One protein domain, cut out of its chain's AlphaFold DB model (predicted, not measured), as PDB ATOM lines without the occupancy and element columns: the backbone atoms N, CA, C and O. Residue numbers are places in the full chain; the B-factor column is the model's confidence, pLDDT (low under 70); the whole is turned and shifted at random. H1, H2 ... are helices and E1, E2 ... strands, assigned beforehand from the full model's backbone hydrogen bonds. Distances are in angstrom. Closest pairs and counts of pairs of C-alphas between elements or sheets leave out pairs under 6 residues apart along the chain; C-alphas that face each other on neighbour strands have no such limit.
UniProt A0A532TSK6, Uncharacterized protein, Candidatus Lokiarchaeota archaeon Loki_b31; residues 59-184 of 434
ATOM      1  N   ILE A  59      25.302  25.752   5.521       60.16
ATOM      2  CA  ILE A  59      25.650  25.788   4.091       60.16
ATOM      3  C   ILE A  59      27.034  25.185   3.834       60.16
ATOM      4  O   ILE A  59      27.187  24.352   2.941       60.16
ATOM      5  N   SER A  60      28.037  25.545   4.634       65.25
ATOM      6  CA  SER A  60      29.407  25.059   4.448       65.25
ATOM      7  C   SER A  60      29.499  23.553   4.698       65.25
ATOM      8  O   SER A  60      30.235  22.831   4.015       65.25
ATOM      9  N   LYS A  61      28.709  23.035   5.646       66.19
ATOM     10  CA  LYS A  61      28.607  21.587   5.871       66.19
ATOM     11  C   LYS A  61      27.874  20.872   4.741       66.19
ATOM     12  O   LYS A  61      28.338  19.809   4.321       66.19
ATOM     13  N   PHE A  62      26.791  21.448   4.225       64.19
ATOM     14  CA  PHE A  62      26.058  20.902   3.085       64.19
ATOM     15  C   PHE A  62      26.934  20.829   1.827       64.19
ATOM     16  O   PHE A  62      27.029  19.771   1.204       64.19
ATOM     17  N   GLU A  63      27.678  21.891   1.507       67.88
ATOM     18  CA  GLU A  63      28.631  21.911   0.389       67.88
ATOM     19  C   GLU A  63      29.709  20.833   0.532       67.88
ATOM     20  O   GLU A  63      30.029  20.127  -0.427       67.88
ATOM     21  N   ARG A  64      30.232  20.626   1.746       68.31
ATOM     22  CA  ARG A  64      31.186  19.543   2.021       68.31
ATOM     23  C   ARG A  64      30.581  18.159   1.752       68.31
ATOM     24  O   ARG A  64      31.293  17.265   1.284       68.31
ATOM     25  N   ILE A  65      29.291  17.969   2.037       60.97
ATOM     26  CA  ILE A  65      28.560  16.721   1.762       60.97
ATOM     27  C   ILE A  65      28.361  16.521   0.255       60.97
ATOM     28  O   ILE A  65      28.631  15.431  -0.260       60.97
ATOM     29  N   VAL A  66      27.967  17.573  -0.465       63.56
ATOM     30  CA  VAL A  66      27.846  17.564  -1.931       63.56
ATOM     31  C   VAL A  66      29.197  17.231  -2.575       63.56
ATOM     32  O   VAL A  66      29.299  16.305  -3.373       63.56
ATOM     33  N   ASN A  67      30.279  17.886  -2.167       65.62
ATOM     34  CA  ASN A  67      31.598  17.672  -2.772       65.62
ATOM     35  C   ASN A  67      32.221  16.308  -2.430       65.62
ATOM     36  O   ASN A  67      33.129  15.850  -3.120       65.62
ATOM     37  N   SER A  68      31.709  15.611  -1.412       61.69
ATOM     38  CA  SER A  68      32.239  14.321  -0.953       61.69
ATOM     39  C   SER A  68      31.279  13.162  -1.229       61.69
ATOM     40  O   SER A  68      31.074  12.299  -0.372       61.69
ATOM     41  N   ARG A  69      30.693  13.102  -2.432       54.91
ATOM     42  CA  ARG A  69      29.728  12.054  -2.815       54.91
ATOM     43  C   ARG A  69      30.180  10.636  -2.472       54.91
ATOM     44  O   ARG A  69      29.393   9.864  -1.943       54.91
ATOM     45  N   GLY A  70      31.443  10.294  -2.729       46.03
ATOM     46  CA  GLY A  70      31.981   8.963  -2.423       46.03
ATOM     47  C   GLY A  70      32.002   8.622  -0.927       46.03
ATOM     48  O   GLY A  70      31.958   7.446  -0.582       46.03
ATOM     49  N   LYS A  71      32.041   9.633  -0.047       50.25
ATOM     50  CA  LYS A  71      31.979   9.479   1.415       50.25
ATOM     51  C   LYS A  71      30.540   9.346   1.917       50.25
ATOM     52  O   LYS A  71      30.298   8.572   2.832       50.25
ATOM     53  N   TYR A  72      29.607  10.101   1.335       48.28
ATOM     54  CA  TYR A  72      28.221  10.179   1.816       48.28
ATOM     55  C   TYR A  72      27.230   9.336   1.006       48.28
ATOM     56  O   TYR A  72      26.084   9.211   1.410       48.28
ATOM     57  N   LEU A  73      27.657   8.742  -0.114       50.38
ATOM     58  CA  LEU A  73      26.908   7.775  -0.927       50.38
ATOM     59  C   LEU A  73      25.518   8.251  -1.391       50.38
ATOM     60  O   LEU A  73      24.621   7.439  -1.614       50.38
ATOM     61  N   TRP A  74      25.325   9.559  -1.576       55.88
ATOM     62  CA  TRP A  74      24.067  10.084  -2.104       55.88
ATOM     63  C   TRP A  74      23.896   9.750  -3.604       55.88
ATOM     64  O   TRP A  74      24.852   9.692  -4.389       55.88
ATOM     65  N   TYR A  75      22.645   9.493  -4.000       59.44
ATOM     66  CA  TYR A  75      22.241   9.010  -5.324       59.44
ATOM     67  C   TYR A  75      22.281  10.109  -6.388       59.44
ATOM     68  O   TYR A  75      22.812   9.898  -7.478       59.44
ATOM     69  N   GLY A  76      21.737  11.278  -6.072       68.81
ATOM     70  CA  GLY A  76      21.732  12.446  -6.941       68.81
ATOM     71  C   GLY A  76      21.382  13.700  -6.156       68.81
ATOM     72  O   GLY A  76      21.160  13.634  -4.948       68.81
ATOM     73  N   LEU A  77      21.321  14.828  -6.847       83.88
ATOM     74  CA  LEU A  77      20.914  16.097  -6.263       83.88
ATOM     75  C   LEU A  77      19.940  16.836  -7.177       83.88
ATOM     76  O   LEU A  77      20.039  16.728  -8.405       83.88
ATOM     77  N   VAL A  78      19.014  17.564  -6.566       87.00
ATOM     78  CA  VAL A  78      18.207  18.602  -7.207       87.00
ATOM     79  C   VAL A  78      19.011  19.889  -7.174       87.00
ATOM     80  O   VAL A  78      19.758  20.159  -6.231       87.00
ATOM     81  N   TYR A  79      18.891  20.674  -8.229       92.38
ATOM     82  CA  TYR A  79      19.605  21.919  -8.389       92.38
ATOM     83  C   TYR A  79      18.738  22.990  -9.009       92.38
ATOM     84  O   TYR A  79      17.784  22.695  -9.726       92.38
ATOM     85  N   GLU A  80      19.170  24.228  -8.817       93.75
ATOM     86  CA  GLU A  80      18.726  25.365  -9.600       93.75
ATOM     87  C   GLU A  80      19.900  25.994 -10.357       93.75
ATOM     88  O   GLU A  80      21.036  26.047  -9.878       93.75
ATOM     89  N   ILE A  81      19.624  26.464 -11.570       95.38
ATOM     90  CA  ILE A  81      20.517  27.322 -12.345       95.38
ATOM     91  C   ILE A  81      19.764  28.620 -12.586       95.38
ATOM     92  O   ILE A  81      18.649  28.613 -13.105       95.38
ATOM     93  N   THR A  82      20.371  29.724 -12.182       95.12
ATOM     94  CA  THR A  82      19.760  31.051 -12.194       95.12
ATOM     95  C   THR A  82      20.641  31.996 -12.992       95.12
ATOM     96  O   THR A  82      21.847  32.054 -12.748       95.12
ATOM     97  N   GLU A  83      20.051  32.737 -13.924       95.12
ATOM     98  CA  GLU A  83      20.737  33.827 -14.614       95.12
ATOM     99  C   GLU A  83      20.987  35.004 -13.656       95.12
ATOM    100  O   GLU A  83      20.118  35.390 -12.871       95.12
ATOM    101  N   ILE A  84      22.168  35.605 -13.747       92.12
ATOM    102  CA  ILE A  84      22.499  36.888 -13.138       92.12
ATOM    103  C   ILE A  84      22.382  37.958 -14.222       92.12
ATOM    104  O   ILE A  84      23.143  37.963 -15.195       92.12
ATOM    105  N   LYS A  85      21.433  38.881 -14.048       86.81
ATOM    106  CA  LYS A  85      21.273  40.033 -14.939       86.81
ATOM    107  C   LYS A  85      22.417  41.033 -14.747       86.81
ATOM    108  O   LYS A  85      23.150  40.990 -13.762       86.81
ATOM    109  N   SER A  86      22.577  41.960 -15.692       82.19
ATOM    110  CA  SER A  86      23.670  42.948 -15.672       82.19
ATOM    111  C   SER A  86      23.628  43.872 -14.445       82.19
ATOM    112  O   SER A  86      24.669  44.290 -13.952       82.19
ATOM    113  N   ASP A  87      22.435  44.120 -13.903       82.38
ATOM    114  CA  ASP A  87      22.191  44.847 -12.649       82.38
ATOM    115  C   ASP A  87      22.392  43.976 -11.390       82.38
ATOM    116  O   ASP A  87      22.060  44.385 -10.278       82.38
ATOM    117  N   LYS A  88      22.930  42.759 -11.554       81.19
ATOM    118  CA  LYS A  88      23.102  41.719 -10.526       81.19
ATOM    119  C   LYS A  88      21.791  41.218  -9.910       81.19
ATOM    120  O   LYS A  88      21.826  40.489  -8.916       81.19
ATOM    121  N   SER A  89      20.641  41.569 -10.485       83.94
ATOM    122  CA  SER A  89      19.358  41.029 -10.050       83.94
ATOM    123  C   SER A  89      19.179  39.578 -10.511       83.94
ATOM    124  O   SER A  89      19.857  39.084 -11.421       83.94
ATOM    125  N   LYS A  90      18.263  38.868  -9.842       85.56
ATOM    126  CA  LYS A  90      17.920  37.486 -10.187       85.56
ATOM    127  C   LYS A  90      17.177  37.478 -11.529       85.56
ATOM    128  O   LYS A  90      16.124  38.104 -11.649       85.56
ATOM    129  N   GLY A  91      17.724  36.777 -12.513       89.19
ATOM    130  CA  GLY A  91      17.095  36.531 -13.805       89.19
ATOM    131  C   GLY A  91      16.294  35.231 -13.838       89.19
ATOM    132  O   GLY A  91      15.786  34.758 -12.816       89.19
ATOM    133  N   GLU A  92      16.164  34.656 -15.034       92.69
ATOM    134  CA  GLU A  92      15.386  33.434 -15.233       92.69
ATOM    135  C   GLU A  92      16.023  32.235 -14.513       92.69
ATOM    136  O   GLU A  92      17.245  32.120 -14.390       92.69
ATOM    137  N   THR A  93      15.184  31.330 -14.001       94.31
ATOM    138  CA  THR A  93      15.619  30.163 -13.219       94.31
ATOM    139  C   THR A  93      15.121  28.874 -13.858       94.31
ATOM    140  O   THR A  93      13.967  28.787 -14.278       94.31
ATOM    141  N   ILE A  94      15.981  27.859 -13.901       94.50
ATOM    142  CA  ILE A  94      15.612  26.468 -14.175       94.50
ATOM    143  C   ILE A  94      15.940  25.622 -12.951       94.50
ATOM    144  O   ILE A  94      16.995  25.804 -12.344       94.50
ATOM    145  N   ALA A  95      15.090  24.655 -12.638       92.94
ATOM    146  CA  ALA A  95      15.443  23.568 -11.739       92.94
ATOM    147  C   ALA A  95      15.539  22.242 -12.487       92.94
ATOM    148  O   ALA A  95      14.897  22.030 -13.519       92.94
ATOM    149  N   GLY A  96      16.361  21.344 -11.966       91.44
ATOM    150  CA  GLY A  96      16.425  19.976 -12.449       91.44
ATOM    151  C   GLY A  96      17.141  19.067 -11.467       91.44
ATOM    152  O   GLY A  96      17.606  19.519 -10.424       91.44
ATOM    153  N   PHE A  97      17.286  17.790 -11.809       88.62
ATOM    154  CA  PHE A  97      18.167  16.891 -11.063       88.62
ATOM    155  C   PHE A  97      19.348  16.366 -11.877       88.62
ATOM    156  O   PHE A  97      19.335  16.294 -13.109       88.62
ATOM    157  N   THR A  98      20.395  15.945 -11.167       85.69
ATOM    158  CA  THR A  98      21.518  15.202 -11.743       85.69
ATOM    159  C   THR A  98      21.936  14.041 -10.846       85.69
ATOM    160  O   THR A  98      21.939  14.135  -9.620       85.69
ATOM    161  N   THR A  99      22.303  12.923 -11.473       74.50
ATOM    162  CA  THR A  99      23.003  11.809 -10.812       74.50
ATOM    163  C   THR A  99      24.515  11.920 -10.966       74.50
ATOM    164  O   THR A  99      25.219  11.003 -10.564       74.50
ATOM    165  N   ASP A 100      25.001  12.960 -11.631       76.94
ATOM    166  CA  ASP A 100      26.412  13.219 -11.907       76.94
ATOM    167  C   ASP A 100      26.829  14.480 -11.117       76.94
ATOM    168  O   ASP A 100      26.143  14.873 -10.172       76.94
ATOM    169  N   THR A 101      27.951  15.124 -11.445       79.94
ATOM    170  CA  THR A 101      28.330  16.392 -10.791       79.94
ATOM    171  C   THR A 101      27.574  17.583 -11.383       79.94
ATOM    172  O   THR A 101      27.132  17.545 -12.537       79.94
ATOM    173  N   MET A 102      27.477  18.677 -10.618       83.00
ATOM    174  CA  MET A 102      26.899  19.937 -11.106       83.00
ATOM    175  C   MET A 102      27.626  20.455 -12.350       83.00
ATOM    176  O   MET A 102      27.004  20.857 -13.331       83.00
ATOM    177  N   ASN A 103      28.959  20.391 -12.331       84.25
ATOM    178  CA  ASN A 103      29.793  20.838 -13.443       84.25
ATOM    179  C   ASN A 103      29.563  20.000 -14.702       84.25
ATOM    180  O   ASN A 103      29.364  20.571 -15.768       84.25
ATOM    181  N   SER A 104      29.502  18.669 -14.585       83.00
ATOM    182  CA  SER A 104      29.223  17.797 -15.733       83.00
ATOM    183  C   SER A 104      27.850  18.092 -16.345       83.00
ATOM    184  O   SER A 104      27.713  18.208 -17.565       83.00
ATOM    185  N   ARG A 105      26.833  18.301 -15.499       87.94
ATOM    186  CA  ARG A 105      25.490  18.657 -15.962       87.94
ATOM    187  C   ARG A 105      25.457  20.020 -16.650       87.94
ATOM    188  O   ARG A 105      24.833  20.148 -17.699       87.94
ATOM    189  N   TRP A 106      26.156  21.009 -16.097       93.06
ATOM    190  CA  TRP A 106      26.284  22.334 -16.699       93.06
ATOM    191  C   TRP A 106      26.963  22.289 -18.065       93.06
ATOM    192  O   TRP A 106      26.423  22.816 -19.034       93.06
ATOM    193  N   MET A 107      28.097  21.593 -18.166       91.69
ATOM    194  CA  MET A 107      28.798  21.400 -19.435       91.69
ATOM    195  C   MET A 107      27.871  20.792 -20.489       91.69
ATOM    196  O   MET A 107      27.839  21.265 -21.618       91.69
ATOM    197  N   SER A 108      27.051  19.805 -20.113       90.75
ATOM    198  CA  SER A 108      26.068  19.209 -21.023       90.75
ATOM    199  C   SER A 108      25.056  20.226 -21.569       90.75
ATOM    200  O   SER A 108      24.744  20.165 -22.759       90.75
ATOM    201  N   TYR A 109      24.569  21.164 -20.748       93.69
ATOM    202  CA  TYR A 109      23.678  22.235 -21.211       93.69
ATOM    203  C   TYR A 109      24.384  23.197 -22.166       93.69
ATOM    204  O   TYR A 109      23.841  23.501 -23.227       93.69
ATOM    205  N   VAL A 110      25.598  23.633 -21.818       94.56
ATOM    206  CA  VAL A 110      26.382  24.569 -22.636       94.56
ATOM    207  C   VAL A 110      26.724  23.954 -23.989       94.56
ATOM    208  O   VAL A 110      26.418  24.548 -25.019       94.56
ATOM    209  N   TYR A 111      27.264  22.733 -24.008       93.00
ATOM    210  CA  TYR A 111      27.572  22.028 -25.251       93.00
ATOM    211  C   TYR A 111      26.336  21.875 -26.129       93.00
ATOM    212  O   TYR A 111      26.382  22.175 -27.316       93.00
ATOM    213  N   LYS A 112      25.206  21.456 -25.551       92.62
ATOM    214  CA  LYS A 112      23.972  21.298 -26.318       92.62
ATOM    215  C   LYS A 112      23.450  22.635 -26.851       92.62
ATOM    216  O   LYS A 112      22.930  22.655 -27.958       92.62
ATOM    217  N   ALA A 113      23.585  23.730 -26.103       93.31
ATOM    218  CA  ALA A 113      23.183  25.059 -26.558       93.31
ATOM    219  C   ALA A 113      24.037  25.537 -27.741       93.31
ATOM    220  O   ALA A 113      23.483  26.017 -28.722       93.31
ATOM    221  N   VAL A 114      25.356  25.344 -27.667       91.75
ATOM    222  CA  VAL A 114      26.313  25.733 -28.715       91.75
ATOM    223  C   VAL A 114      26.145  24.866 -29.966       91.75
ATOM    224  O   VAL A 114      25.934  25.396 -31.049       91.75
ATOM    225  N   PHE A 115      26.170  23.536 -29.829       90.75
ATOM    226  CA  PHE A 115      26.117  22.618 -30.975       90.75
ATOM    227  C   PHE A 115      24.751  22.530 -31.652       90.75
ATOM    228  O   PHE A 115      24.674  22.113 -32.801       90.75
ATOM    229  N   LYS A 116      23.669  22.862 -30.941       91.75
ATOM    230  CA  LYS A 116      22.312  22.857 -31.502       91.75
ATOM    231  C   LYS A 116      21.734  24.255 -31.671       91.75
ATOM    232  O   LYS A 116      20.519  24.379 -31.707       91.75
ATOM    233  N   HIS A 117      22.564  25.298 -31.675       89.75
ATOM    234  CA  HIS A 117      22.117  26.680 -31.894       89.75
ATOM    235  C   HIS A 117      20.900  27.084 -31.029       89.75
ATOM    236  O   HIS A 117      19.968  27.745 -31.475       89.75
ATOM    237  N   GLY A 118      20.869  26.624 -29.773       88.44
ATOM    238  CA  GLY A 118      19.778  26.885 -28.829       88.44
ATOM    239  C   GLY A 118      18.547  25.962 -28.905       88.44
ATOM    240  O   GLY A 118      17.664  26.087 -28.054       88.44
ATOM    241  N   GLU A 119      18.478  24.977 -29.809       84.12
ATOM    242  CA  GLU A 119      17.317  24.077 -30.020       84.12
ATOM    243  C   GLU A 119      17.100  23.004 -28.921       84.12
ATOM    244  O   GLU A 119      16.582  21.912 -29.142       84.12
ATOM    245  N   GLY A 120      17.502  23.277 -27.679       77.25
ATOM    246  CA  GLY A 120      17.410  22.326 -26.564       77.25
ATOM    247  C   GLY A 120      16.311  22.610 -25.537       77.25
ATOM    248  O   GLY A 120      16.198  21.846 -24.576       77.25
ATOM    249  N   GLY A 121      15.569  23.711 -25.686       87.31
ATOM    250  CA  GLY A 121      14.608  24.247 -24.710       87.31
ATOM    251  C   GLY A 121      14.987  25.654 -24.222       87.31
ATOM    252  O   GLY A 121      16.021  26.183 -24.627       87.31
ATOM    253  N   LYS A 122      14.179  26.249 -23.329       92.81
ATOM    254  CA  LYS A 122      14.315  27.659 -22.903       92.81
ATOM    255  C   LYS A 122      15.721  28.012 -22.388       92.81
ATOM    256  O   LYS A 122      16.310  28.967 -22.876       92.81
ATOM    257  N   LEU A 123      16.309  27.195 -21.502       94.06
ATOM    258  CA  LEU A 123      17.683  27.417 -21.007       94.06
ATOM    259  C   LEU A 123      18.728  27.426 -22.136       94.06
ATOM    260  O   LEU A 123      19.629  28.255 -22.132       94.06
ATOM    261  N   HIS A 124      18.633  26.502 -23.094       95.00
ATOM    262  CA  HIS A 124      19.617  26.407 -24.176       95.00
ATOM    263  C   HIS A 124      19.537  27.621 -25.097       95.00
ATOM    264  O   HIS A 124      20.568  28.147 -25.504       95.00
ATOM    265  N   ARG A 125      18.316  28.086 -25.378       95.19
ATOM    266  CA  ARG A 125      18.076  29.320 -26.125       95.19
ATOM    267  C   ARG A 125      18.635  30.534 -25.385       95.19
ATOM    268  O   ARG A 125      19.315  31.340 -26.004       95.19
ATOM    269  N   LEU A 126      18.421  30.628 -24.071       95.06
ATOM    270  CA  LEU A 126      18.982  31.705 -23.250       95.06
ATOM    271  C   LEU A 126      20.518  31.716 -23.297       95.06
ATOM    272  O   LEU A 126      21.112  32.757 -23.565       95.06
ATOM    273  N   ILE A 127      21.160  30.558 -23.104       95.62
ATOM    274  CA  ILE A 127      22.621  30.419 -23.213       95.62
ATOM    275  C   ILE A 127      23.098  30.878 -24.596       95.62
ATOM    276  O   ILE A 127      24.022  31.681 -24.687       95.62
ATOM    277  N   TYR A 128      22.464  30.391 -25.665       94.62
ATOM    278  CA  TYR A 128      22.844  30.733 -27.034       94.62
ATOM    279  C   TYR A 128      22.692  32.237 -27.315       94.62
ATOM    280  O   TYR A 128      23.603  32.855 -27.858       94.62
ATOM    281  N   ASN A 129      21.602  32.856 -26.853       93.69
ATOM    282  CA  ASN A 129      21.362  34.291 -27.007       93.69
ATOM    283  C   ASN A 129      22.411  35.145 -26.281       93.69
ATOM    284  O   ASN A 129      22.903  36.111 -26.857       93.69
ATOM    285  N   ILE A 130      22.793  34.775 -25.054       92.94
ATOM    286  CA  ILE A 130      23.859  35.465 -24.307       92.94
ATOM    287  C   ILE A 130      25.182  35.396 -25.076       92.94
ATOM    288  O   ILE A 130      25.885  36.397 -25.188       92.94
ATOM    289  N   LEU A 131      25.518  34.229 -25.633       92.88
ATOM    290  CA  LEU A 131      26.743  34.068 -26.418       92.88
ATOM    291  C   LEU A 131      26.686  34.823 -27.760       92.88
ATOM    292  O   LEU A 131      27.707  35.325 -28.216       92.88
ATOM    293  N   ASN A 132      25.509  34.957 -28.378       90.81
ATOM    294  CA  ASN A 132      25.330  35.769 -29.587       90.81
ATOM    295  C   ASN A 132      25.511  37.267 -29.322       90.81
ATOM    296  O   ASN A 132      26.109  37.951 -30.146       90.81
ATOM    297  N   GLN A 133      25.054  37.774 -28.172       89.25
ATOM    298  CA  GLN A 133      25.193  39.191 -27.804       89.25
ATOM    299  C   GLN A 133      26.654  39.653 -27.700       89.25
ATOM    300  O   GLN A 133      26.941  40.827 -27.910       89.25
ATOM    301  N   VAL A 134      27.575  38.738 -27.399       84.69
ATOM    302  CA  VAL A 134      29.022  39.008 -27.325       84.69
ATOM    303  C   VAL A 134      29.767  38.682 -28.629       84.69
ATOM    304  O   VAL A 134      30.992  38.753 -28.673       84.69
ATOM    305  N   GLY A 135      29.037  38.345 -29.698       83.88
ATOM    306  CA  GLY A 135      29.586  37.969 -30.999       83.88
ATOM    307  C   GLY A 135      30.038  36.512 -31.028       83.88
ATOM    308  O   GLY A 135      31.218  36.217 -30.873       83.88
ATOM    309  N   PHE A 136      29.103  35.588 -31.259       78.81
ATOM    310  CA  PHE A 136      29.356  34.140 -31.222       78.81
ATOM    311  C   PHE A 136      30.464  33.673 -32.177       78.81
ATOM    312  O   PHE A 136      31.222  32.766 -31.842       78.81
ATOM    313  N   GLU A 137      30.604  34.318 -33.336       75.25
ATOM    314  CA  GLU A 137      31.686  34.036 -34.287       75.25
ATOM    315  C   GLU A 137      33.072  34.388 -33.724       75.25
ATOM    316  O   GLU A 137      34.032  33.661 -33.961       75.25
ATOM    317  N   ASN A 138      33.165  35.399 -32.853       78.44
ATOM    318  CA  ASN A 138      34.404  35.755 -32.149       78.44
ATOM    319  C   ASN A 138      34.795  34.719 -31.080       78.44
ATOM    320  O   ASN A 138      35.886  34.777 -30.513       78.44
ATOM    321  N   LEU A 139      33.903  33.771 -30.774       81.38
ATOM    322  CA  LEU A 139      34.161  32.673 -29.846       81.38
ATOM    323  C   LEU A 139      34.762  31.450 -30.554       81.38
ATOM    324  O   LEU A 139      35.018  30.445 -29.886       81.38
ATOM    325  N   LYS A 140      34.999  31.513 -31.872       81.88
ATOM    326  CA  LYS A 140      35.704  30.482 -32.641       81.88
ATOM    327  C   LYS A 140      37.161  30.889 -32.886       81.88
ATOM    328  O   LYS A 140      37.460  32.037 -33.187       81.88
ATOM    329  N   VAL A 141      38.069  29.925 -32.782       73.75
ATOM    330  CA  VAL A 141      39.481  30.039 -33.168       73.75
ATOM    331  C   VAL A 141      39.760  28.891 -34.129       73.75
ATOM    332  O   VAL A 141      39.671  27.733 -33.725       73.75
ATOM    333  N   ASN A 142      40.068  29.198 -35.392       73.25
ATOM    334  CA  ASN A 142      40.309  28.201 -36.445       73.25
ATOM    335  C   ASN A 142      39.196  27.136 -36.493       73.25
ATOM    336  O   ASN A 142      39.454  25.953 -36.273       73.25
ATOM    337  N   GLU A 143      37.948  27.583 -36.663       74.62
ATOM    338  CA  GLU A 143      36.730  26.747 -36.723       74.62
ATOM    339  C   GLU A 143      36.359  25.994 -35.427       74.62
ATOM    340  O   GLU A 143      35.268  25.433 -35.327       74.62
ATOM    341  N   ASN A 144      37.197  26.048 -34.388       84.31
ATOM    342  CA  ASN A 144      36.944  25.415 -33.097       84.31
ATOM    343  C   ASN A 144      36.437  26.412 -32.054       84.31
ATOM    344  O   ASN A 144      36.938  27.526 -31.933       84.31
ATOM    345  N   TYR A 145      35.481  25.997 -31.224       85.88
ATOM    346  CA  TYR A 145      34.979  26.834 -30.134       85.88
ATOM    347  C   TYR A 145      36.021  27.029 -29.024       85.88
ATOM    348  O   TYR A 145      36.555  26.068 -28.465       85.88
ATOM    349  N   ASN A 146      36.237  28.281 -28.620       89.31
ATOM    350  CA  ASN A 146      37.019  28.635 -27.444       89.31
ATOM    351  C   ASN A 146      36.201  28.371 -26.172       89.31
ATOM    352  O   ASN A 146      35.601  29.267 -25.570       89.31
ATOM    353  N   TRP A 147      36.189  27.109 -25.744       89.00
ATOM    354  CA  TRP A 147      35.428  26.668 -24.575       89.00
ATOM    355  C   TRP A 147      35.802  27.411 -23.298       89.00
ATOM    356  O   TRP A 147      34.928  27.686 -22.482       89.00
ATOM    357  N   ARG A 148      37.076  27.784 -23.124       88.56
ATOM    358  CA  ARG A 148      37.521  28.539 -21.946       88.56
ATOM    359  C   ARG A 148      36.818  29.894 -21.865       88.56
ATOM    360  O   ARG A 148      36.324  30.245 -20.795       88.56
ATOM    361  N   LEU A 149      36.746  30.621 -22.979       88.81
ATOM    362  CA  LEU A 149      36.064  31.911 -23.049       88.81
ATOM    363  C   LEU A 149      34.547  31.753 -22.874       88.81
ATOM    364  O   LEU A 149      33.959  32.450 -22.049       88.81
ATOM    365  N   ILE A 150      33.938  30.781 -23.562       90.12
ATOM    366  CA  ILE A 150      32.503  30.464 -23.445       90.12
ATOM    367  C   ILE A 150      32.126  30.176 -21.988       90.12
ATOM    368  O   ILE A 150      31.213  30.794 -21.443       90.12
ATOM    369  N   PHE A 151      32.843  29.267 -21.321       91.50
ATOM    370  CA  PHE A 151      32.579  28.957 -19.917       91.50
ATOM    371  C   PHE A 151      32.880  30.147 -19.001       91.50
ATOM    372  O   PHE A 151      32.162  30.326 -18.023       91.50
ATOM    373  N   GLY A 152      33.882  30.978 -19.306       89.38
ATOM    374  CA  GLY A 152      34.166  32.209 -18.563       89.38
ATOM    375  C   GLY A 152      32.989  33.189 -18.570       89.38
ATOM    376  O   GLY A 152      32.536  33.604 -17.504       89.38
ATOM    377  N   ILE A 153      32.447  33.483 -19.755       91.56
ATOM    378  CA  ILE A 153      31.277  34.358 -19.940       91.56
ATOM    379  C   ILE A 153      30.053  33.774 -19.234       91.56
ATOM    380  O   ILE A 153      29.350  34.461 -18.501       91.56
ATOM    381  N   LEU A 154      29.787  32.483 -19.416       94.25
ATOM    382  CA  LEU A 154      28.593  31.878 -18.836       94.25
ATOM    383  C   LEU A 154      28.699  31.710 -17.312       94.25
ATOM    384  O   LEU A 154      27.690  31.814 -16.622       94.25
ATOM    385  N   ASN A 155      29.895  31.505 -16.758       91.69
ATOM    386  CA  ASN A 155      30.086  31.428 -15.308       91.69
ATOM    387  C   ASN A 155      29.870  32.777 -14.605       91.69
ATOM    388  O   ASN A 155      29.502  32.775 -13.434       91.69
ATOM    389  N   SER A 156      30.067  33.912 -15.288       88.81
ATOM    390  CA  SER A 156      29.729  35.233 -14.734       88.81
ATOM    391  C   SER A 156      28.238  35.569 -14.861       88.81
ATOM    392  O   SER A 156      27.731  36.405 -14.116       88.81
ATOM    393  N   ARG A 157      27.526  34.895 -15.774       92.56
ATOM    394  CA  ARG A 157      26.097  35.101 -16.056       92.56
ATOM    395  C   ARG A 157      25.167  34.099 -15.383       92.56
ATOM    396  O   ARG A 157      23.963  34.319 -15.407       92.56
ATOM    397  N   PHE A 158      25.676  33.019 -14.794       95.62
ATOM    398  CA  PHE A 158      24.839  31.993 -14.170       95.62
ATOM    399  C   PHE A 158      25.386  31.516 -12.825       95.62
ATOM    400  O   PHE A 158      26.529  31.071 -12.715       95.62
ATOM    401  N   THR A 159      24.514  31.484 -11.819       93.44
ATOM    402  CA  THR A 159      24.744  30.762 -10.560       93.44
ATOM    403  C   THR A 159      24.139  29.371 -10.631       93.44
ATOM    404  O   THR A 159      23.027  29.196 -11.129       93.44
ATOM    405  N   ARG A 160      24.868  28.379 -10.114       92.62
ATOM    406  CA  ARG A 160      24.475  26.966 -10.102       92.62
ATOM    407  C   ARG A 160      24.475  26.484  -8.660       92.62
ATOM    408  O   ARG A 160      25.541  26.395  -8.056       92.62
ATOM    409  N   THR A 161      23.301  26.163  -8.138       87.81
ATOM    410  CA  THR A 161      23.111  25.899  -6.712       87.81
ATOM    411  C   THR A 161      22.532  24.502  -6.521       87.81
ATOM    412  O   THR A 161      21.434  24.228  -7.011       87.81
ATOM    413  N   PRO A 162      23.236  23.588  -5.832       84.31
ATOM    414  CA  PRO A 162      22.620  22.377  -5.305       84.31
ATOM    415  C   PRO A 162      21.562  22.770  -4.271       84.31
ATOM    416  O   PRO A 162      21.857  23.525  -3.350       84.31
ATOM    417  N   VAL A 163      20.347  22.259  -4.426       84.44
ATOM    418  CA  VAL A 163      19.217  22.568  -3.542       84.44
ATOM    419  C   VAL A 163      18.999  21.423  -2.563       84.44
ATOM    420  O   VAL A 163      18.962  21.628  -1.354       84.44
ATOM    421  N   GLU A 164      18.903  20.198  -3.080       75.75
ATOM    422  CA  GLU A 164      18.604  19.011  -2.280       75.75
ATOM    423  C   GLU A 164      19.499  17.851  -2.704       75.75
ATOM    424  O   GLU A 164      19.806  17.695  -3.884       75.75
ATOM    425  N   ILE A 165      19.901  17.005  -1.757       64.94
ATOM    426  CA  ILE A 165      20.552  15.725  -2.056       64.94
ATOM    427  C   ILE A 165      19.591  14.584  -1.748       64.94
ATOM    428  O   ILE A 165      18.887  14.592  -0.740       64.94
ATOM    429  N   HIS A 166      19.599  13.561  -2.592       64.75
ATOM    430  CA  HIS A 166      18.713  12.415  -2.458       64.75
ATOM    431  C   HIS A 166      19.508  11.121  -2.507       64.75
ATOM    432  O   HIS A 166      20.462  10.983  -3.269       64.75
ATOM    433  N   PHE A 167      19.078  10.146  -1.712       56.69
ATOM    434  CA  PHE A 167      19.689   8.816  -1.606       56.69
ATOM    435  C   PHE A 167      18.974   7.760  -2.452       56.69
ATOM    436  O   PHE A 167      19.450   6.638  -2.587       56.69
ATOM    437  N   SER A 168      17.850   8.127  -3.064       51.59
ATOM    438  CA  SER A 168      17.122   7.282  -3.999       51.59
ATOM    439  C   SER A 168      16.698   8.104  -5.207       51.59
ATOM    440  O   SER A 168      16.568   9.324  -5.146       51.59
ATOM    441  N   SER A 169      16.447   7.426  -6.313       55.09
ATOM    442  CA  SER A 169      15.973   8.080  -7.529       55.09
ATOM    443  C   SER A 169      14.514   8.517  -7.450       55.09
ATOM    444  O   SER A 169      14.157   9.538  -8.024       55.09
ATOM    445  N   ASN A 170      13.672   7.774  -6.725       52.88
ATOM    446  CA  ASN A 170      12.269   8.146  -6.550       52.88
ATOM    447  C   ASN A 170      12.170   9.435  -5.735       52.88
ATOM    448  O   ASN A 170      11.460  10.353  -6.137       52.88
ATOM    449  N   SER A 171      12.947   9.540  -4.652       59.84
ATOM    450  CA  SER A 171      13.019  10.787  -3.890       59.84
ATOM    451  C   SER A 171      13.664  11.915  -4.695       59.84
ATOM    452  O   SER A 171      13.178  13.028  -4.604       59.84
ATOM    453  N   LEU A 172      14.669  11.640  -5.535       65.75
ATOM    454  CA  LEU A 172      15.272  12.645  -6.423       65.75
ATOM    455  C   LEU A 172      14.276  13.227  -7.434       65.75
ATOM    456  O   LEU A 172      14.228  14.435  -7.639       65.75
ATOM    457  N   ARG A 173      13.486  12.362  -8.079       67.69
ATOM    458  CA  ARG A 173      12.459  12.777  -9.045       67.69
ATOM    459  C   ARG A 173      11.332  13.537  -8.361       67.69
ATOM    460  O   ARG A 173      10.883  14.541  -8.893       67.69
ATOM    461  N   SER A 174      10.908  13.063  -7.190       67.81
ATOM    462  CA  SER A 174       9.879  13.742  -6.398       67.81
ATOM    463  C   SER A 174      10.374  15.114  -5.937       67.81
ATOM    464  O   SER A 174       9.669  16.088  -6.131       67.81
ATOM    465  N   GLY A 175      11.620  15.214  -5.458       70.00
ATOM    466  CA  GLY A 175      12.233  16.488  -5.074       70.00
ATOM    467  C   GLY A 175      12.337  17.482  -6.231       70.00
ATOM    468  O   GLY A 175      12.054  18.660  -6.051       70.00
ATOM    469  N   GLU A 176      12.671  17.027  -7.446       85.94
ATOM    470  CA  GLU A 176      12.646  17.894  -8.634       85.94
ATOM    471  C   GLU A 176      11.231  18.417  -8.924       85.94
ATOM    472  O   GLU A 176      11.065  19.614  -9.154       85.94
ATOM    473  N   ILE A 177      10.227  17.534  -8.914       79.69
ATOM    474  CA  ILE A 177       8.827  17.901  -9.173       79.69
ATOM    475  C   ILE A 177       8.331  18.895  -8.118       79.69
ATOM    476  O   ILE A 177       7.783  19.941  -8.467       79.69
ATOM    477  N   ASP A 178       8.571  18.589  -6.843       80.12
ATOM    478  CA  ASP A 178       8.173  19.416  -5.708       80.12
ATOM    479  C   ASP A 178       8.805  20.807  -5.808       80.12
ATOM    480  O   ASP A 178       8.096  21.809  -5.726       80.12
ATOM    481  N   TYR A 179      10.113  20.886  -6.078       85.56
ATOM    482  CA  TYR A 179      10.820  22.162  -6.179       85.56
ATOM    483  C   TYR A 179      10.331  23.011  -7.358       85.56
ATOM    484  O   TYR A 179      10.109  24.215  -7.204       85.56
ATOM    485  N   ILE A 180      10.135  22.396  -8.534       86.88
ATOM    486  CA  ILE A 180       9.605  23.081  -9.724       86.88
ATOM    487  C   ILE A 180       8.204  23.625  -9.449       86.88
ATOM    488  O   ILE A 180       7.918  24.766  -9.818       86.88
ATOM    489  N   SER A 181       7.349  22.823  -8.811       84.38
ATOM    490  CA  SER A 181       5.976  23.203  -8.485       84.38
ATOM    491  C   SER A 181       5.929  24.319  -7.443       84.38
ATOM    492  O   SER A 181       5.206  25.293  -7.632       84.38
ATOM    493  N   GLU A 182       6.699  24.205  -6.359       87.19
ATOM    494  CA  GLU A 182       6.733  25.193  -5.274       87.19
ATOM    495  C   GLU A 182       7.187  26.570  -5.774       87.19
ATOM    496  O   GLU A 182       6.634  27.595  -5.383       87.19
ATOM    497  N   HIS A 183       8.161  26.593  -6.685       86.19
ATOM    498  CA  HIS A 183       8.730  27.825  -7.233       86.19
ATOM    499  C   HIS A 183       8.076  28.260  -8.556       86.19
ATOM    500  O   HIS A 183       8.565  29.188  -9.200       86.19
ATOM    501  N   ASN A 184       6.992  27.593  -8.970       88.75
ATOM    502  CA  ASN A 184       6.239  27.863 -10.198       88.75
ATOM    503  C   ASN A 184       7.111  27.962 -11.472       88.75
ATOM    504  O   ASN A 184       6.850  28.750 -12.385       88.75
TER     505      ASN A 184
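Overview. This is residues 59 to 184 of the 434 residues of an uncharacterized protein of Candidatus Lokiarchaeota archaeon Loki_b31 (UniProt A0A532TSK6). A twisted sheet of three long strands has the helix H7 lying along one face, and on the opposite side three helices, H3, H4 and H6, gather in a cluster that reaches out beyond the sheet. H1 crosses over the edge strand E3 with the short H2 after it, while the short H5 and the small turn after it lie at the far end of the cluster, away from the sheet. The printed part has 126 residues, with seven named helices and three named strands in the order H1, H2, E1, E2, H3, H4, H5, H6, E3, H7; the sheet runs E2, E1, E3 and is antiparallel throughout. The class is mixed, helices and strands. The whole is compact, with a radius of gyration of the C-alphas of 15.8 A, and spans 44 by 31 by 27 A.

Along the chain. In the sheet, E1 covers residues 76 to 84 and is 25.2 A long, from C-alpha 76 at (21.732, 12.446, -6.941) to C-alpha 84 at (22.499, 36.888, -13.138). E2 is residues 90 to 98, 22.6 A, and E3 is residues 158 to 166, 23.6 A. H7 is residues 169 to 182, 19.6 A, and ends with C-alpha 182 at (6.733, 25.193, -5.274). H3 is residues 102 to 115, 20.1 A; H4 is residues 122 to 133, 16.6 A; H6 is residues 147 to 157, 15.2 A. H5, residues 136 to 139, and H2, residues 69 to 72, have four residues each and are both 5.2 A long. H1 is residues 59 to 67, 12.2 A, and begins with C-alpha 59 at (25.650, 25.788, 4.091).

Arrangement. E1 is the inner strand, and E2 and E3 are the edge strands. E1 and E2 form a hairpin, antiparallel at 162 degrees, with N 79 and O 96 at 2.8 A, within hydrogen-bond range. E1 and E3 are antiparallel at 160 degrees, with N 80 and O 161 at 2.9 A. H7 is on the sheet at a height of 8.3 A, over E1 and along the strands at 15 degrees on the local plane; the closest C-alphas of E1 and H7 are those of Val 78 and Glu 176, 5.8 A. H3 is on the opposite face at a height of 11.4 A, slantwise to the strands at 54 degrees to E1 on the local plane. H3 touches H4 at a steep tilt of 65 degrees, the same way, with Ala 113 and His 124 closest, their C-alphas 4.5 A apart. H4 and H6 only just touch, with 3 pairs of C-alphas within 8 A, the closest those of Leu 131 and Ile 150 at 7.4 A; they are about perpendicular at 72 degrees, only just. H4 only grazes the sheet with residues 122 to 127, and H6 with residues 154 to 157. H5 is close to H6 but not clearly touching, with the C-alphas of Leu 139 and Ile 150 closest at 7.0 A. H1 is on the sheet at a height of 10.0 A, over E3 and across the strands at 78 degrees on the local plane. H2 is not on the sheet, and H3 and H7 are apart. In H1, H3, H4, H6 and H7 every O i to N i+4 pair is within hydrogen-bond range; H2 and H5 are too short for such a pair.

Size, cuts and confidence. The two C-alphas farthest apart are those of Asn 142 and Glu 182, 45.9 A. The printed part has no cut and no long link; the links H3 to H4 and H5 to H6 are short and the others tight. The mean pLDDT of the printed part is 81.6, and residues 59 to 76 and 165 to 174 are under 70.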